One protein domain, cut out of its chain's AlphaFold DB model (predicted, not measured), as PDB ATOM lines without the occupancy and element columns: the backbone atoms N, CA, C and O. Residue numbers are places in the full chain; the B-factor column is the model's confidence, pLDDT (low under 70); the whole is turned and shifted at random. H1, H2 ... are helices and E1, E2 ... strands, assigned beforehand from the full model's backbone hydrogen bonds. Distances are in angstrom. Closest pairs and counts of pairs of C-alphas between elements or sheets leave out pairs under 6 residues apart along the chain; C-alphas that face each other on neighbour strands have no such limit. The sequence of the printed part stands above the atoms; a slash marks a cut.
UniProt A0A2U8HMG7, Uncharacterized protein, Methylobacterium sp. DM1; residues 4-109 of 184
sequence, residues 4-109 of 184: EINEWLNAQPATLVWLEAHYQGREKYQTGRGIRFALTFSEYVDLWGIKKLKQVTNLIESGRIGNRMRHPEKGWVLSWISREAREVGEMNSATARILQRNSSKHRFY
ATOM      1  N   GLU A   4     -36.752 -17.249 -14.630       93.62
ATOM      2  CA  GLU A   4     -35.601 -18.170 -14.610       93.62
ATOM      3  C   GLU A   4     -35.845 -19.463 -15.416       93.62
ATOM      4  O   GLU A   4     -34.939 -20.001 -16.050       93.62
ATOM      5  N   ILE A   5     -37.078 -19.988 -15.385       94.75
ATOM      6  CA  ILE A   5     -37.438 -21.233 -16.065       94.75
ATOM      7  C   ILE A   5     -37.645 -20.951 -17.544       94.75
ATOM      8  O   ILE A   5     -37.202 -21.747 -18.364       94.75
ATOM      9  N   ASN A   6     -38.290 -19.833 -17.870       94.12
ATOM     10  CA  ASN A   6     -38.536 -19.428 -19.245       94.12
ATOM     11  C   ASN A   6     -37.221 -19.222 -20.010       94.12
ATOM     12  O   ASN A   6     -37.021 -19.818 -21.064       94.12
ATOM     13  N   GLU A   7     -36.292 -18.454 -19.438       94.25
ATOM     14  CA  GLU A   7     -34.971 -18.205 -20.030       94.25
ATOM     15  C   GLU A   7     -34.183 -19.504 -20.224       94.25
ATOM     16  O   GLU A   7     -33.649 -19.758 -21.303       94.25
ATOM     17  N   TRP A   8     -34.163 -20.373 -19.208       95.62
ATOM     18  CA  TRP A   8     -33.482 -21.662 -19.307       95.62
ATOM     19  C   TRP A   8     -34.138 -22.599 -20.334       95.62
ATOM     20  O   TRP A   8     -33.433 -23.300 -21.058       95.62
ATOM     21  N   LEU A   9     -35.472 -22.627 -20.414       94.50
ATOM     22  CA  LEU A   9     -36.212 -23.519 -21.309       94.50
ATOM     23  C   LEU A   9     -36.102 -23.093 -22.778       94.50
ATOM     24  O   LEU A   9     -36.061 -23.960 -23.648       94.50
ATOM     25  N   ASN A  10     -35.968 -21.792 -23.053       93.25
ATOM     26  CA  ASN A  10     -35.707 -21.278 -24.401       93.25
ATOM     27  C   ASN A  10     -34.394 -21.819 -24.993       93.25
ATOM     28  O   ASN A  10     -34.292 -21.996 -26.203       93.25
ATOM     29  N   ALA A  11     -33.413 -22.152 -24.150       94.94
ATOM     30  CA  ALA A  11     -32.176 -22.811 -24.571       94.94
ATOM     31  C   ALA A  11     -32.321 -24.338 -24.762       94.94
ATOM     32  O   ALA A  11     -31.343 -25.010 -25.081       94.94
ATOM     33  N   GLN A  12     -33.508 -24.910 -24.526       95.81
ATOM     34  CA  GLN A  12     -33.762 -26.354 -24.467       95.81
ATOM     35  C   GLN A  12     -34.979 -26.752 -25.330       95.81
ATOM     36  O   GLN A  12     -35.995 -27.222 -24.800       95.81
ATOM     37  N   PRO A  13     -34.904 -26.609 -26.670       95.56
ATOM     38  CA  PRO A  13     -36.059 -26.759 -27.562       95.56
ATOM     39  C   PRO A  13     -36.685 -28.161 -27.525       95.56
ATOM     40  O   PRO A  13     -37.907 -28.294 -27.527       95.56
ATOM     41  N   ALA A  14     -35.875 -29.220 -27.409       96.69
ATOM     42  CA  ALA A  14     -36.385 -30.589 -27.301       96.69
ATOM     43  C   ALA A  14     -37.224 -30.801 -26.025       96.69
ATOM     44  O   ALA A  14     -38.248 -31.488 -26.047       96.69
ATOM     45  N   THR A  15     -36.818 -30.178 -24.915       97.25
ATOM     46  CA  THR A  15     -37.558 -30.226 -23.650       97.25
ATOM     47  C   THR A  15     -38.849 -29.425 -23.732       97.25
ATOM     48  O   THR A  15     -39.869 -29.893 -23.226       97.25
ATOM     49  N   LEU A  16     -38.838 -28.264 -24.395       96.75
ATOM     50  CA  LEU A  16     -40.040 -27.461 -24.625       96.75
ATOM     51  C   LEU A  16     -41.089 -28.241 -25.434       96.75
ATOM     52  O   LEU A  16     -42.207 -28.425 -24.955       96.75
ATOM     53  N   VAL A  17     -40.699 -28.803 -26.583       97.38
ATOM     54  CA  VAL A  17     -41.586 -29.616 -27.436       97.38
ATOM     55  C   VAL A  17     -42.154 -30.812 -26.665       97.38
ATOM     56  O   VAL A  17     -43.347 -31.118 -26.741       97.38
ATOM     57  N   TRP A  18     -41.320 -31.483 -25.864       97.81
ATOM     58  CA  TRP A  18     -41.780 -32.587 -25.025       97.81
ATOM     59  C   TRP A  18     -42.792 -32.131 -23.962       97.81
ATOM     60  O   TRP A  18     -43.781 -32.828 -23.716       97.81
ATOM     61  N   LEU A  19     -42.570 -30.976 -23.328       97.69
ATOM     62  CA  LEU A  19     -43.475 -30.418 -22.321       97.69
ATOM     63  C   LEU A  19     -44.825 -30.030 -22.919       97.69
ATOM     64  O   LEU A  19     -45.838 -30.315 -22.283       97.69
ATOM     65  N   GLU A  20     -44.850 -29.425 -24.106       97.62
ATOM     66  CA  GLU A  20     -46.081 -29.054 -24.818       97.62
ATOM     67  C   GLU A  20     -46.919 -30.289 -25.149       97.62
ATOM     68  O   GLU A  20     -48.085 -30.380 -24.754       97.62
ATOM     69  N   ALA A  21     -46.302 -31.300 -25.770       97.56
ATOM     70  CA  ALA A  21     -46.974 -32.560 -26.075       97.56
ATOM     71  C   ALA A  21     -47.484 -33.253 -24.799       97.56
ATOM     72  O   ALA A  21     -48.599 -33.785 -24.749       97.56
ATOM     73  N   HIS A  22     -46.684 -33.233 -23.728       96.75
ATOM     74  CA  HIS A  22     -47.093 -33.815 -22.456       96.75
ATOM     75  C   HIS A  22     -48.233 -33.021 -21.801       96.75
ATOM     76  O   HIS A  22     -49.144 -33.642 -21.256       96.75
ATOM     77  N   TYR A  23     -48.225 -31.687 -21.862       97.88
ATOM     78  CA  TYR A  23     -49.298 -30.823 -21.362       97.88
ATOM     79  C   TYR A  23     -50.625 -31.111 -22.070       97.88
ATOM     80  O   TYR A  23     -51.595 -31.461 -21.397       97.88
ATOM     81  N   GLN A  24     -50.641 -31.100 -23.406       97.44
ATOM     82  CA  GLN A  24     -51.833 -31.402 -24.212       97.44
ATOM     83  C   GLN A  24     -52.394 -32.795 -23.891       97.44
ATOM     84  O   GLN A  24     -53.600 -32.990 -23.714       97.44
ATOM     85  N   GLY A  25     -51.510 -33.787 -23.735       96.88
ATOM     86  CA  GLY A  25     -51.904 -35.132 -23.325       96.88
ATOM     87  C   GLY A  25     -52.534 -35.184 -21.927       96.88
ATOM     88  O   GLY A  25     -53.423 -36.005 -21.683       96.88
ATOM     89  N   ARG A  26     -52.100 -34.325 -20.993       95.81
ATOM     90  CA  ARG A  26     -52.693 -34.235 -19.650       95.81
ATOM     91  C   ARG A  26     -54.019 -33.508 -19.665       95.81
ATOM     92  O   ARG A  26     -54.951 -34.039 -19.074       95.81
ATOM     93  N   GLU A  27     -54.120 -32.386 -20.358       96.62
ATOM     94  CA  GLU A  27     -55.378 -31.668 -20.546       96.62
ATOM     95  C   GLU A  27     -56.462 -32.621 -21.062       96.62
ATOM     96  O   GLU A  27     -57.446 -32.857 -20.363       96.62
ATOM     97  N   LYS A  28     -56.205 -33.312 -22.182       96.69
ATOM     98  CA  LYS A  28     -57.124 -34.311 -22.755       96.69
ATOM     99  C   LYS A  28     -57.487 -35.432 -21.774       96.69
ATOM    100  O   LYS A  28     -58.632 -35.875 -21.714       96.69
ATOM    101  N   TYR A  29     -56.514 -35.927 -21.008       95.31
ATOM    102  CA  TYR A  29     -56.734 -37.002 -20.035       95.31
ATOM    103  C   TYR A  29     -57.634 -36.570 -18.866       95.31
ATOM    104  O   TYR A  29     -58.403 -37.398 -18.365       95.31
ATOM    105  N   GLN A  30     -57.499 -35.323 -18.404       94.75
ATOM    106  CA  GLN A  30     -58.282 -34.792 -17.286       94.75
ATOM    107  C   GLN A  30     -59.680 -34.368 -17.745       94.75
ATOM    108  O   GLN A  30     -60.661 -34.782 -17.128       94.75
ATOM    109  N   THR A  31     -59.791 -33.639 -18.858       94.88
ATOM    110  CA  THR A  31     -61.090 -33.218 -19.410       94.88
ATOM    111  C   THR A  31     -61.939 -34.418 -19.821       94.88
ATOM    112  O   THR A  31     -63.120 -34.473 -19.494       94.88
ATOM    113  N   GLY A  32     -61.328 -35.462 -20.393       94.19
ATOM    114  CA  GLY A  32     -62.002 -36.734 -20.684       94.19
ATOM    115  C   GLY A  32     -62.508 -37.496 -19.448       94.19
ATOM    116  O   GLY A  32     -63.244 -38.467 -19.589       94.19
ATOM    117  N   ARG A  33     -62.127 -37.082 -18.232       92.62
ATOM    118  CA  ARG A  33     -62.642 -37.602 -16.952       92.62
ATOM    119  C   ARG A  33     -63.620 -36.650 -16.264       92.62
ATOM    120  O   ARG A  33     -63.938 -36.869 -15.099       92.62
ATOM    121  N   GLY A  34     -64.060 -35.597 -16.952       92.62
ATOM    122  CA  GLY A  34     -64.958 -34.587 -16.394       92.62
ATOM    123  C   GLY A  34     -64.296 -33.657 -15.375       92.62
ATOM    124  O   GLY A  34     -64.996 -33.002 -14.613       92.62
ATOM    125  N   ILE A  35     -62.960 -33.600 -15.327       93.81
ATOM    126  CA  ILE A  35     -62.234 -32.663 -14.459       93.81
ATOM    127  C   ILE A  35     -62.126 -31.318 -15.178       93.81
ATOM    128  O   ILE A  35     -61.706 -31.271 -16.339       93.81
ATOM    129  N   ARG A  36     -62.430 -30.218 -14.477       94.81
ATOM    130  CA  ARG A  36     -62.204 -28.867 -15.001       94.81
ATOM    131  C   ARG A  36     -60.704 -28.584 -15.018       94.81
ATOM    132  O   ARG A  36     -60.071 -28.502 -13.967       94.81
ATOM    133  N   PHE A  37     -60.130 -28.461 -16.210       95.62
ATOM    134  CA  PHE A  37     -58.709 -28.191 -16.398       95.62
ATOM    135  C   PHE A  37     -58.493 -26.682 -16.570       95.62
ATOM    136  O   PHE A  37     -58.704 -26.139 -17.647       95.62
ATOM    137  N   ALA A  38     -58.121 -26.007 -15.484       95.56
ATOM    138  CA  ALA A  38     -57.898 -24.561 -15.412       95.56
ATOM    139  C   ALA A  38     -56.412 -24.245 -15.154       95.56
ATOM    140  O   ALA A  38     -56.074 -23.336 -14.402       95.56
ATOM    141  N   LEU A  39     -55.520 -25.053 -15.727       95.31
ATOM    142  CA  LEU A  39     -54.075 -24.908 -15.602       95.31
ATOM    143  C   LEU A  39     -53.515 -24.483 -16.954       95.31
ATOM    144  O   LEU A  39     -53.621 -25.238 -17.913       95.31
ATOM    145  N   THR A  40     -52.896 -23.310 -17.033       97.00
ATOM    146  CA  THR A  40     -52.227 -22.868 -18.264       97.00
ATOM    147  C   THR A  40     -50.924 -23.639 -18.497       97.00
ATOM    148  O   THR A  40     -50.335 -24.193 -17.564       97.00
ATOM    149  N   PHE A  41     -50.401 -23.631 -19.729       97.06
ATOM    150  CA  PHE A  41     -49.091 -24.230 -20.023       97.06
ATOM    151  C   PHE A  41     -47.973 -23.627 -19.154       97.06
ATOM    152  O   PHE A  41     -47.145 -24.339 -18.587       97.06
ATOM    153  N   SER A  42     -48.007 -22.306 -18.991       96.56
ATOM    154  CA  SER A  42     -47.060 -21.524 -18.198       96.56
ATOM    155  C   SER A  42     -47.013 -21.981 -16.733       96.56
ATOM    156  O   SER A  42     -45.937 -22.215 -16.178       96.56
ATOM    157  N   GLU A  43     -48.182 -22.166 -16.117       96.94
ATOM    158  CA  GLU A  43     -48.304 -22.679 -14.751       96.94
ATOM    159  C   GLU A  43     -47.930 -24.157 -14.660       96.94
ATOM    160  O   GLU A  43     -47.259 -24.579 -13.719       96.94
ATOM    161  N   TYR A  44     -48.322 -24.957 -15.652       97.44
ATOM    162  CA  TYR A  44     -47.969 -26.367 -15.720       97.44
ATOM    163  C   TYR A  44     -46.449 -26.579 -15.706       97.44
ATOM    164  O   TYR A  44     -45.959 -27.437 -14.966       97.44
ATOM    165  N   VAL A  45     -45.694 -25.783 -16.467       97.19
ATOM    166  CA  VAL A  45     -44.224 -25.812 -16.459       97.19
ATOM    167  C   VAL A  45     -43.677 -25.410 -15.083       97.19
ATOM    168  O   VAL A  45     -42.770 -26.071 -14.562       97.19
ATOM    169  N   ASP A  46     -44.273 -24.412 -14.427       96.81
ATOM    170  CA  ASP A  46     -43.872 -24.000 -13.076       96.81
ATOM    171  C   ASP A  46     -44.022 -25.115 -12.031       96.81
ATOM    172  O   ASP A  46     -43.198 -25.188 -11.108       96.81
ATOM    173  N   LEU A  47     -45.005 -26.016 -12.190       96.81
ATOM    174  CA  LEU A  47     -45.212 -27.170 -11.300       96.81
ATOM    175  C   LEU A  47     -44.063 -28.188 -11.351       96.81
ATOM    176  O   LEU A  47     -43.829 -28.915 -10.376       96.81
ATOM    177  N   TRP A  48     -43.336 -28.279 -12.468       96.81
ATOM    178  CA  TRP A  48     -42.162 -29.150 -12.561       96.81
ATOM    179  C   TRP A  48     -41.021 -28.616 -11.699       96.81
ATOM    180  O   TRP A  48     -40.422 -29.372 -10.918       96.81
ATOM    181  N   GLY A  49     -40.770 -27.311 -11.794       95.38
ATOM    182  CA  GLY A  49     -39.630 -26.638 -11.184       95.38
ATOM    183  C   GLY A  49     -38.297 -27.004 -11.846       95.38
ATOM    184  O   GLY A  49     -38.118 -28.101 -12.384       95.38
ATOM    185  N   ILE A  50     -37.320 -26.099 -11.751       95.00
ATOM    186  CA  ILE A  50     -36.076 -26.159 -12.535       95.00
ATOM    187  C   ILE A  50     -35.287 -27.466 -12.355       95.00
ATOM    188  O   ILE A  50     -34.791 -28.040 -13.321       95.00
ATOM    189  N   LYS A  51     -35.225 -28.007 -11.128       95.50
ATOM    190  CA  LYS A  51     -34.482 -29.246 -10.833       95.50
ATOM    191  C   LYS A  51     -35.025 -30.449 -11.610       95.50
ATOM    192  O   LYS A  51     -34.247 -31.241 -12.131       95.50
ATOM    193  N   LYS A  52     -36.355 -30.592 -11.693       96.06
ATOM    194  CA  LYS A  52     -36.964 -31.705 -12.439       96.06
ATOM    195  C   LYS A  52     -36.837 -31.483 -13.937       96.06
ATOM    196  O   LYS A  52     -36.594 -32.447 -14.646       96.06
ATOM    197  N   LEU A  53     -36.960 -30.239 -14.400       97.38
ATOM    198  CA  LEU A  53     -36.795 -29.906 -15.812       97.38
ATOM    199  C   LEU A  53     -35.390 -30.250 -16.315       97.38
ATOM    200  O   LEU A  53     -35.271 -30.943 -17.317       97.38
ATOM    201  N   LYS A  54     -34.337 -29.912 -15.559       97.06
ATOM    202  CA  LYS A  54     -32.963 -30.352 -15.863       97.06
ATOM    203  C   LYS A  54     -32.850 -31.877 -15.951       97.06
ATOM    204  O   LYS A  54     -32.233 -32.409 -16.865       97.06
ATOM    205  N   GLN A  55     -33.498 -32.601 -15.036       97.00
ATOM    206  CA  GLN A  55     -33.522 -34.064 -15.090       97.00
ATOM    207  C   GLN A  55     -34.268 -34.598 -16.323       97.00
ATOM    208  O   GLN A  55     -33.867 -35.617 -16.880       97.00
ATOM    209  N   VAL A  56     -35.355 -33.942 -16.734       97.44
ATOM    210  CA  VAL A  56     -36.102 -34.284 -17.951       97.44
ATOM    211  C   VAL A  56     -35.231 -34.068 -19.184       97.44
ATOM    212  O   VAL A  56     -35.132 -34.999 -19.976       97.44
ATOM    213  N   THR A  57     -34.543 -32.929 -19.301       97.81
ATOM    214  CA  THR A  57     -33.607 -32.653 -20.404       97.81
ATOM    215  C   THR A  57     -32.561 -33.757 -20.532       97.81
ATOM    216  O   THR A  57     -32.506 -34.417 -21.563       97.81
ATOM    217  N   ASN A  58     -31.847 -34.085 -19.451       97.62
ATOM    218  CA  ASN A  58     -30.830 -35.147 -19.475       97.62
ATOM    219  C   ASN A  58     -31.410 -36.514 -19.899       97.62
ATOM    220  O   ASN A  58     -30.743 -37.348 -20.515       97.62
ATOM    221  N   LEU A  59     -32.667 -36.795 -19.539       97.75
ATOM    222  CA  LEU A  59     -33.356 -38.026 -19.935       97.75
ATOM    223  C   LEU A  59     -33.818 -38.013 -21.393       97.75
ATOM    224  O   LEU A  59     -33.915 -39.086 -21.988       97.75
ATOM    225  N   ILE A  60     -34.140 -36.844 -21.943       97.44
ATOM    226  CA  ILE A  60     -34.457 -36.669 -23.362       97.44
ATOM    227  C   ILE A  60     -33.183 -36.867 -24.184       97.44
ATOM    228  O   ILE A  60     -33.182 -37.713 -25.072       97.44
ATOM    229  N   GLU A  61     -32.093 -36.187 -23.822       96.62
ATOM    230  CA  GLU A  61     -30.787 -36.289 -24.491       96.62
ATOM    231  C   GLU A  61     -30.252 -37.724 -24.499       96.62
ATOM    232  O   GLU A  61     -29.758 -38.210 -25.509       96.62
ATOM    233  N   SER A  62     -30.417 -38.449 -23.389       96.94
ATOM    234  CA  SER A  62     -30.027 -39.864 -23.301       96.94
ATOM    235  C   SER A  62     -31.042 -40.846 -23.905       96.94
ATOM    236  O   SER A  62     -30.853 -42.057 -23.789       96.94
ATOM    237  N   GLY A  63     -32.157 -40.379 -24.482       96.81
ATOM    238  CA  GLY A  63     -33.204 -41.231 -25.068       96.81
ATOM    239  C   GLY A  63     -33.997 -42.074 -24.054       96.81
ATOM    240  O   GLY A  63     -34.770 -42.960 -24.417       96.81
ATOM    241  N   ARG A  64     -33.837 -41.815 -22.753       96.81
ATOM    242  CA  ARG A  64     -34.399 -42.618 -21.651       96.81
ATOM    243  C   ARG A  64     -35.702 -42.069 -21.079       96.81
ATOM    244  O   ARG A  64     -36.301 -42.718 -20.211       96.81
ATOM    245  N   ILE A  65     -36.163 -40.904 -21.535       97.12
ATOM    246  CA  ILE A  65     -37.377 -40.254 -21.022       97.12
ATOM    247  C   ILE A  65     -38.604 -41.170 -21.114       97.12
ATOM    248  O   ILE A  65     -39.359 -41.290 -20.148       97.12
ATOM    249  N   GLY A  66     -38.763 -41.917 -22.209       96.06
ATOM    250  CA  GLY A  66     -39.870 -42.863 -22.370       96.06
ATOM    251  C   GLY A  66     -39.866 -43.956 -21.296       96.06
ATOM    252  O   GLY A  66     -40.891 -44.210 -20.659       96.06
ATOM    253  N   ASN A  67     -38.702 -44.553 -21.029       96.56
ATOM    254  CA  ASN A  67     -38.538 -45.585 -19.998       96.56
ATOM    255  C   ASN A  67     -38.820 -45.018 -18.604       96.56
ATOM    256  O   ASN A  67     -39.522 -45.632 -17.799       96.56
ATOM    257  N   ARG A  68     -38.337 -43.797 -18.338       96.00
ATOM    258  CA  ARG A  68     -38.606 -43.080 -17.089       96.00
ATOM    259  C   ARG A  68     -40.105 -42.879 -16.862       96.00
ATOM    260  O   ARG A  68     -40.562 -43.091 -15.740       96.00
ATOM    261  N   MET A  69     -40.846 -42.467 -17.892       96.25
ATOM    262  CA  MET A  69     -42.279 -42.157 -17.806       96.25
ATOM    263  C   MET A  69     -43.159 -43.407 -17.699       96.25
ATOM    264  O   MET A  69     -44.155 -43.392 -16.971       96.25
ATOM    265  N   ARG A  70     -42.777 -44.499 -18.376       96.50
ATOM    266  CA  ARG A  70     -43.471 -45.797 -18.297       96.50
ATOM    267  C   ARG A  70     -43.200 -46.549 -16.998       96.50
ATOM    268  O   ARG A  70     -43.966 -47.444 -16.654       96.50
ATOM    269  N   HIS A  71     -42.155 -46.180 -16.254       96.75
ATOM    270  CA  HIS A  71     -41.831 -46.838 -14.993       96.75
ATOM    271  C   HIS A  71     -43.034 -46.804 -14.026       96.75
ATOM    272  O   HIS A  71     -43.557 -45.716 -13.745       96.75
ATOM    273  N   PRO A  72     -43.437 -47.955 -13.450       94.69
ATOM    274  CA  PRO A  72     -44.651 -48.065 -12.642       94.69
ATOM    275  C   PRO A  72     -44.628 -47.130 -11.433       94.69
ATOM    276  O   PRO A  72     -45.568 -46.382 -11.217       94.69
ATOM    277  N   GLU A  73     -43.534 -47.089 -10.682       94.88
ATOM    278  CA  GLU A  73     -43.468 -46.275  -9.462       94.88
ATOM    279  C   GLU A  73     -42.881 -44.883  -9.670       94.88
ATOM    280  O   GLU A  73     -43.400 -43.881  -9.176       94.88
ATOM    281  N   LYS A  74     -41.771 -44.816 -10.402       94.94
ATOM    282  CA  LYS A  74     -40.961 -43.610 -10.460       94.94
ATOM    283  C   LYS A  74     -41.493 -42.606 -11.483       94.94
ATOM    284  O   LYS A  74     -41.056 -41.457 -11.427       94.94
ATOM    285  N   GLY A  75     -42.308 -43.005 -12.464       96.56
ATOM    286  CA  GLY A  75     -42.772 -42.111 -13.533       96.56
ATOM    287  C   GLY A  75     -43.492 -40.880 -12.984       96.56
ATOM    288  O   GLY A  75     -44.200 -40.980 -11.980       96.56
ATOM    289  N   TRP A  76     -43.283 -39.715 -13.600       97.19
ATOM    290  CA  TRP A  76     -43.936 -38.483 -13.157       97.19
ATOM    291  C   TRP A  76     -45.378 -38.407 -13.642       97.19
ATOM    292  O   TRP A  76     -45.703 -38.796 -14.762       97.19
ATOM    293  N   VAL A  77     -46.243 -37.888 -12.777       96.31
ATOM    294  CA  VAL A  77     -47.672 -37.720 -13.019       96.31
ATOM    295  C   VAL A  77     -48.124 -36.341 -12.550       96.31
ATOM    296  O   VAL A  77     -47.630 -35.828 -11.542       96.31
ATOM    297  N   LEU A  78     -49.088 -35.769 -13.275       96.88
ATOM    298  CA  LEU A  78     -49.875 -34.625 -12.821       96.88
ATOM    299  C   LEU A  78     -50.993 -35.146 -11.918       96.88
ATOM    300  O   LEU A  78     -51.802 -35.971 -12.340       96.88
ATOM    301  N   SER A  79     -50.995 -34.715 -10.662       95.62
ATOM    302  CA  SER A  79     -51.908 -35.208  -9.632       95.62
ATOM    303  C   SER A  79     -52.264 -34.086  -8.662       95.62
ATOM    304  O   SER A  79     -51.597 -33.057  -8.607       95.62
ATOM    305  N   TRP A  80     -53.306 -34.306  -7.868       95.44
ATOM    306  CA  TRP A  80     -53.785 -33.359  -6.868       95.44
ATOM    307  C   TRP A  80     -52.829 -33.220  -5.680       95.44
ATOM    308  O   TRP A  80     -52.150 -34.184  -5.296       95.44
ATOM    309  N   ILE A  81     -52.795 -32.028  -5.083       94.44
ATOM    310  CA  ILE A  81     -52.032 -31.751  -3.859       94.44
ATOM    311  C   ILE A  81     -52.662 -32.449  -2.648       94.44
ATOM    312  O   ILE A  81     -51.927 -32.972  -1.805       94.44
ATOM    313  N   SER A  82     -53.992 -32.518  -2.583       91.81
ATOM    314  CA  SER A  82     -54.731 -33.073  -1.447       91.81
ATOM    315  C   SER A  82     -56.049 -33.744  -1.873       91.81
ATOM    316  O   SER A  82     -56.365 -33.792  -3.066       91.81
ATOM    317  N   ARG A  83     -56.782 -34.340  -0.917       88.56
ATOM    318  CA  ARG A  83     -58.095 -34.969  -1.177       88.56
ATOM    319  C   ARG A  83     -59.166 -33.908  -1.419       88.56
ATOM    320  O   ARG A  83     -59.959 -34.058  -2.335       88.56
ATOM    321  N   GLU A  84     -59.088 -32.822  -0.669       89.81
ATOM    322  CA  GLU A  84     -59.992 -31.675  -0.713       89.81
ATOM    323  C   GLU A  84     -59.880 -30.978  -2.075       89.81
ATOM    324  O   GLU A  84     -60.871 -30.772  -2.765       89.81
ATOM    325  N   ALA A  85     -58.649 -30.747  -2.546       92.50
ATOM    326  CA  ALA A  85     -58.394 -30.212  -3.881       92.50
ATOM    327  C   ALA A  85     -58.985 -31.094  -4.997       92.50
ATOM    328  O   ALA A  85     -59.454 -30.591  -6.014       92.50
ATOM    329  N   ARG A  86     -58.967 -32.420  -4.805       90.75
ATOM    330  CA  ARG A  86     -59.537 -33.376  -5.759       90.75
ATOM    331  C   ARG A  86     -61.065 -33.356  -5.762       90.75
ATOM    332  O   ARG A  86     -61.646 -33.608  -6.812       90.75
ATOM    333  N   GLU A  87     -61.685 -33.101  -4.618       89.06
ATOM    334  CA  GLU A  87     -63.141 -33.031  -4.469       89.06
ATOM    335  C   GLU A  87     -63.723 -31.767  -5.103       89.06
ATOM    336  O   GLU A  87     -64.740 -31.852  -5.782       89.06
ATOM    337  N   VAL A  88     -63.015 -30.634  -5.002       91.06
ATOM    338  CA  VAL A  88     -63.359 -29.397  -5.733       91.06
ATOM    339  C   VAL A  88     -63.418 -29.636  -7.248       91.06
ATOM    340  O   VAL A  88     -64.210 -29.011  -7.946       91.06
ATOM    341  N   GLY A  89     -62.590 -30.545  -7.774       89.19
ATOM    342  CA  GLY A  89     -62.659 -30.973  -9.174       89.19
ATOM    343  C   GLY A  89     -62.103 -29.966 -10.189       89.19
ATOM    344  O   GLY A  89     -62.168 -30.219 -11.394       89.19
ATOM    345  N   GLU A  90     -61.503 -28.867  -9.723       94.44
ATOM    346  CA  GLU A  90     -60.847 -27.855 -10.554       94.44
ATOM    347  C   GLU A  90     -59.322 -27.936 -10.437       94.44
ATOM    348  O   GLU A  90     -58.732 -27.624  -9.401       94.44
ATOM    349  N   MET A  91     -58.671 -28.379 -11.513       95.25
ATOM    350  CA  MET A  91     -57.223 -28.559 -11.580       95.25
ATOM    351  C   MET A  91     -56.549 -27.277 -12.078       95.25
ATOM    352  O   MET A  91     -56.590 -26.990 -13.270       95.25
ATOM    353  N   ASN A  92     -55.907 -26.542 -11.171       96.00
ATOM    354  CA  ASN A  92     -55.190 -25.289 -11.423       96.00
ATOM    355  C   ASN A  92     -53.827 -25.284 -10.699       96.00
ATOM    356  O   ASN A  92     -53.420 -26.288 -10.105       96.00
ATOM    357  N   SER A  93     -53.095 -24.169 -10.756       95.06
ATOM    358  CA  SER A  93     -51.756 -24.042 -10.161       95.06
ATOM    359  C   SER A  93     -51.726 -24.248  -8.641       95.06
ATOM    360  O   SER A  93     -50.712 -24.706  -8.112       95.06
ATOM    361  N   ALA A  94     -52.834 -23.981  -7.943       94.62
ATOM    362  CA  ALA A  94     -52.952 -24.136  -6.496       94.62
ATOM    363  C   ALA A  94     -53.417 -25.536  -6.061       94.62
ATOM    364  O   ALA A  94     -53.161 -25.937  -4.928       94.62
ATOM    365  N   THR A  95     -54.094 -26.294  -6.928       96.06
ATOM    366  CA  THR A  95     -54.652 -27.623  -6.605       96.06
ATOM    367  C   THR A  95     -53.850 -28.782  -7.202       96.06
ATOM    368  O   THR A  95     -53.948 -29.923  -6.726       96.06
ATOM    369  N   ALA A  96     -53.026 -28.508  -8.217       96.56
ATOM    370  CA  ALA A  96     -52.258 -29.493  -8.966       96.56
ATOM    371  C   ALA A  96     -50.769 -29.509  -8.596       96.56
ATOM    372  O   ALA A  96     -50.181 -28.530  -8.148       96.56
ATOM    373  N   ARG A  97     -50.117 -30.653  -8.815       96.56
ATOM    374  CA  ARG A  97     -48.664 -30.805  -8.668       96.56
ATOM    375  C   ARG A  97     -48.112 -31.935  -9.528       96.56
ATOM    376  O   ARG A  97     -48.794 -32.921  -9.810       96.56
ATOM    377  N   ILE A  98     -46.823 -31.838  -9.846       97.25
ATOM    378  CA  ILE A  98     -46.055 -32.915 -10.481       97.25
ATOM    379  C   ILE A  98     -45.291 -33.708  -9.415       97.25
ATOM    380  O   ILE A  98     -44.519 -33.159  -8.623       97.25
ATOM    381  N   LEU A  99     -45.495 -35.023  -9.386       95.94
ATOM    382  CA  LEU A  99     -44.799 -35.946  -8.483       95.94
ATOM    383  C   LEU A  99     -44.661 -37.332  -9.107       95.94
ATOM    384  O   LEU A  99     -45.183 -37.601 -10.182       95.94
ATOM    385  N   GLN A 100     -43.927 -38.215  -8.437       96.62
ATOM    386  CA  GLN A 100     -43.803 -39.606  -8.856       96.62
ATOM    387  C   GLN A 100     -45.109 -40.369  -8.606       96.62
ATOM    388  O   GLN A 100     -45.832 -40.086  -7.644       96.62
ATOM    389  N   ARG A 101     -45.390 -41.371  -9.444       95.25
ATOM    390  CA  ARG A 101     -46.596 -42.200  -9.344       95.25
ATOM    391  C   ARG A 101     -46.723 -42.863  -7.976       95.25
ATOM    392  O   ARG A 101     -47.818 -42.871  -7.424       95.25
ATOM    393  N   ASN A 102     -45.620 -43.341  -7.399       95.81
ATOM    394  CA  ASN A 102     -45.633 -43.947  -6.069       95.81
ATOM    395  C   ASN A 102     -46.070 -42.950  -4.983       95.81
ATOM    396  O   ASN A 102     -46.967 -43.221  -4.188       95.81
ATOM    397  N   SER A 103     -45.508 -41.741  -5.006       94.56
ATOM    398  CA  SER A 103     -45.884 -40.678  -4.071       94.56
ATOM    399  C   SER A 103     -47.341 -40.233  -4.246       94.56
ATOM    400  O   SER A 103     -48.004 -39.917  -3.261       94.56
ATOM    401  N   SER A 104     -47.858 -40.214  -5.481       94.69
ATOM    402  CA  SER A 104     -49.281 -39.959  -5.750       94.69
ATOM    403  C   SER A 104     -50.156 -41.085  -5.194       94.69
ATOM    404  O   SER A 104     -51.119 -40.812  -4.485       94.69
ATOM    405  N   LYS A 105     -49.777 -42.348  -5.417       91.75
ATOM    406  CA  LYS A 105     -50.491 -43.531  -4.919       91.75
ATOM    407  C   LYS A 105     -50.674 -43.482  -3.399       91.75
ATOM    408  O   LYS A 105     -51.805 -43.526  -2.923       91.75
ATOM    409  N   HIS A 106     -49.584 -43.317  -2.651       90.50
ATOM    410  CA  HIS A 106     -49.621 -43.291  -1.185       90.50
ATOM    411  C   HIS A 106     -50.367 -42.082  -0.610       90.50
ATOM    412  O   HIS A 106     -50.962 -42.183   0.458       90.50
ATOM    413  N   ARG A 107     -50.398 -40.948  -1.321       89.44
ATOM    414  CA  ARG A 107     -51.123 -39.742  -0.883       89.44
ATOM    415  C   ARG A 107     -52.627 -39.970  -0.724       89.44
ATOM    416  O   ARG A 107     -53.245 -39.340   0.129       89.44
ATOM    417  N   PHE A 108     -53.203 -40.853  -1.533       88.62
ATOM    418  CA  PHE A 108     -54.635 -41.165  -1.514       88.62
ATOM    419  C   PHE A 108     -54.943 -42.511  -0.855       88.62
ATOM    420  O   PHE A 108     -56.049 -43.033  -1.009       88.62
ATOM    421  N   TYR A 109     -53.996 -43.074  -0.103       89.50
ATOM    422  CA  TYR A 109     -54.292 -44.204   0.771       89.50
ATOM    423  C   TYR A 109     -55.185 -43.771   1.923       89.50
ATOM    424  O   TYR A 109     -55.125 -42.623   2.376       89.50
TER     425      TYR A 109
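What this domain is: This is residues 4 to 109 of the 184 residues of an uncharacterized protein of Methylobacterium sp. DM1 (UniProt A0A2U8HMG7). A short two-stranded antiparallel ribbon, E1 and E2, sits in the middle among helices: the long H2 runs past it along the domain's length, H3 packs on E2 and H7 on E1. H1, H4 and H5 gather toward the end where H2 begins, and the small H6 lies at the far end. The printed part has 106 residues, with seven named helices and two named strands in the order H1 H2 H3 H4 H5 E1 H6 E2 H7, and its class is mostly helix. It is compact, with a radius of gyration of the C-alphas of 13.8 A, and spans 38 by 27 by 24 A.

Where its parts are: Find C-alpha 4 at (-35.601, -18.170, -14.610); here H1 begins and runs to residue 10. H2, residues 13 to 31, starts at C-alpha 13, (-36.059, -26.759, -27.562), and covers 27.1 A. Next come H3, residues 41 to 48, 11.3 A, and H4, residues 50 to 61, 16.5 A. H5 is residues 65 to 70. Strand E1, residues 76 to 80, is 12.8 A long; after H6, residues 83 to 88, strand E2, residues 96 to 100, covers 13.2 A. H7, residues 101 to 107, ends at C-alpha 107, (-51.123, -39.742, -0.883).

How they stand to each other: Begin at H2, the hub, which touches three helices. With residues 15 to 16 alone it only just touches H1, only at the corner, with 3 pairs of C-alphas within 8 A; the closest are those of Leu 9 and Leu 16, 6.4 A. Its residues 19 to 23 alone touch H3, about perpendicular at 80 degrees, the closest C-alphas being those of Tyr 23 and Phe 41, 6.7 A. Its residues 14 to 15 alone touch H4, closest at Thr 15 and Thr 57, C-alphas 5.7 A apart. H4, with residues 56 to 59 alone, only just touches H5, only at the corner, with 3 pairs of C-alphas within 8 A; those of Leu 59 and Ile 65 are closest, 4.7 A. Look across E1 and E2 for N 77 and O 99, 2.8 A, and N 79 and O 97, 3.0 A. The closest C-alphas of H3 and E2 are those of Leu 47 and Arg 97, 5.7 A; of H7 and E1, those of Arg 101 and Val 77, 5.9 A. H6 touches no helix. Every O i to N i+4 pair is within hydrogen-bond range in H1, H2, H4, H5, H6 and H7; in H3, 3 of 4 are.

The domain as a whole: The C-alphas farthest apart are those of Ala 11 and Tyr 109, 39.9 A. The printed part has no cut and no long link. Residues 36 to 37 pair with residues 90 to 91, parallel. The mean pLDDT of the printed part is 95.3, and no printed residue is under 70.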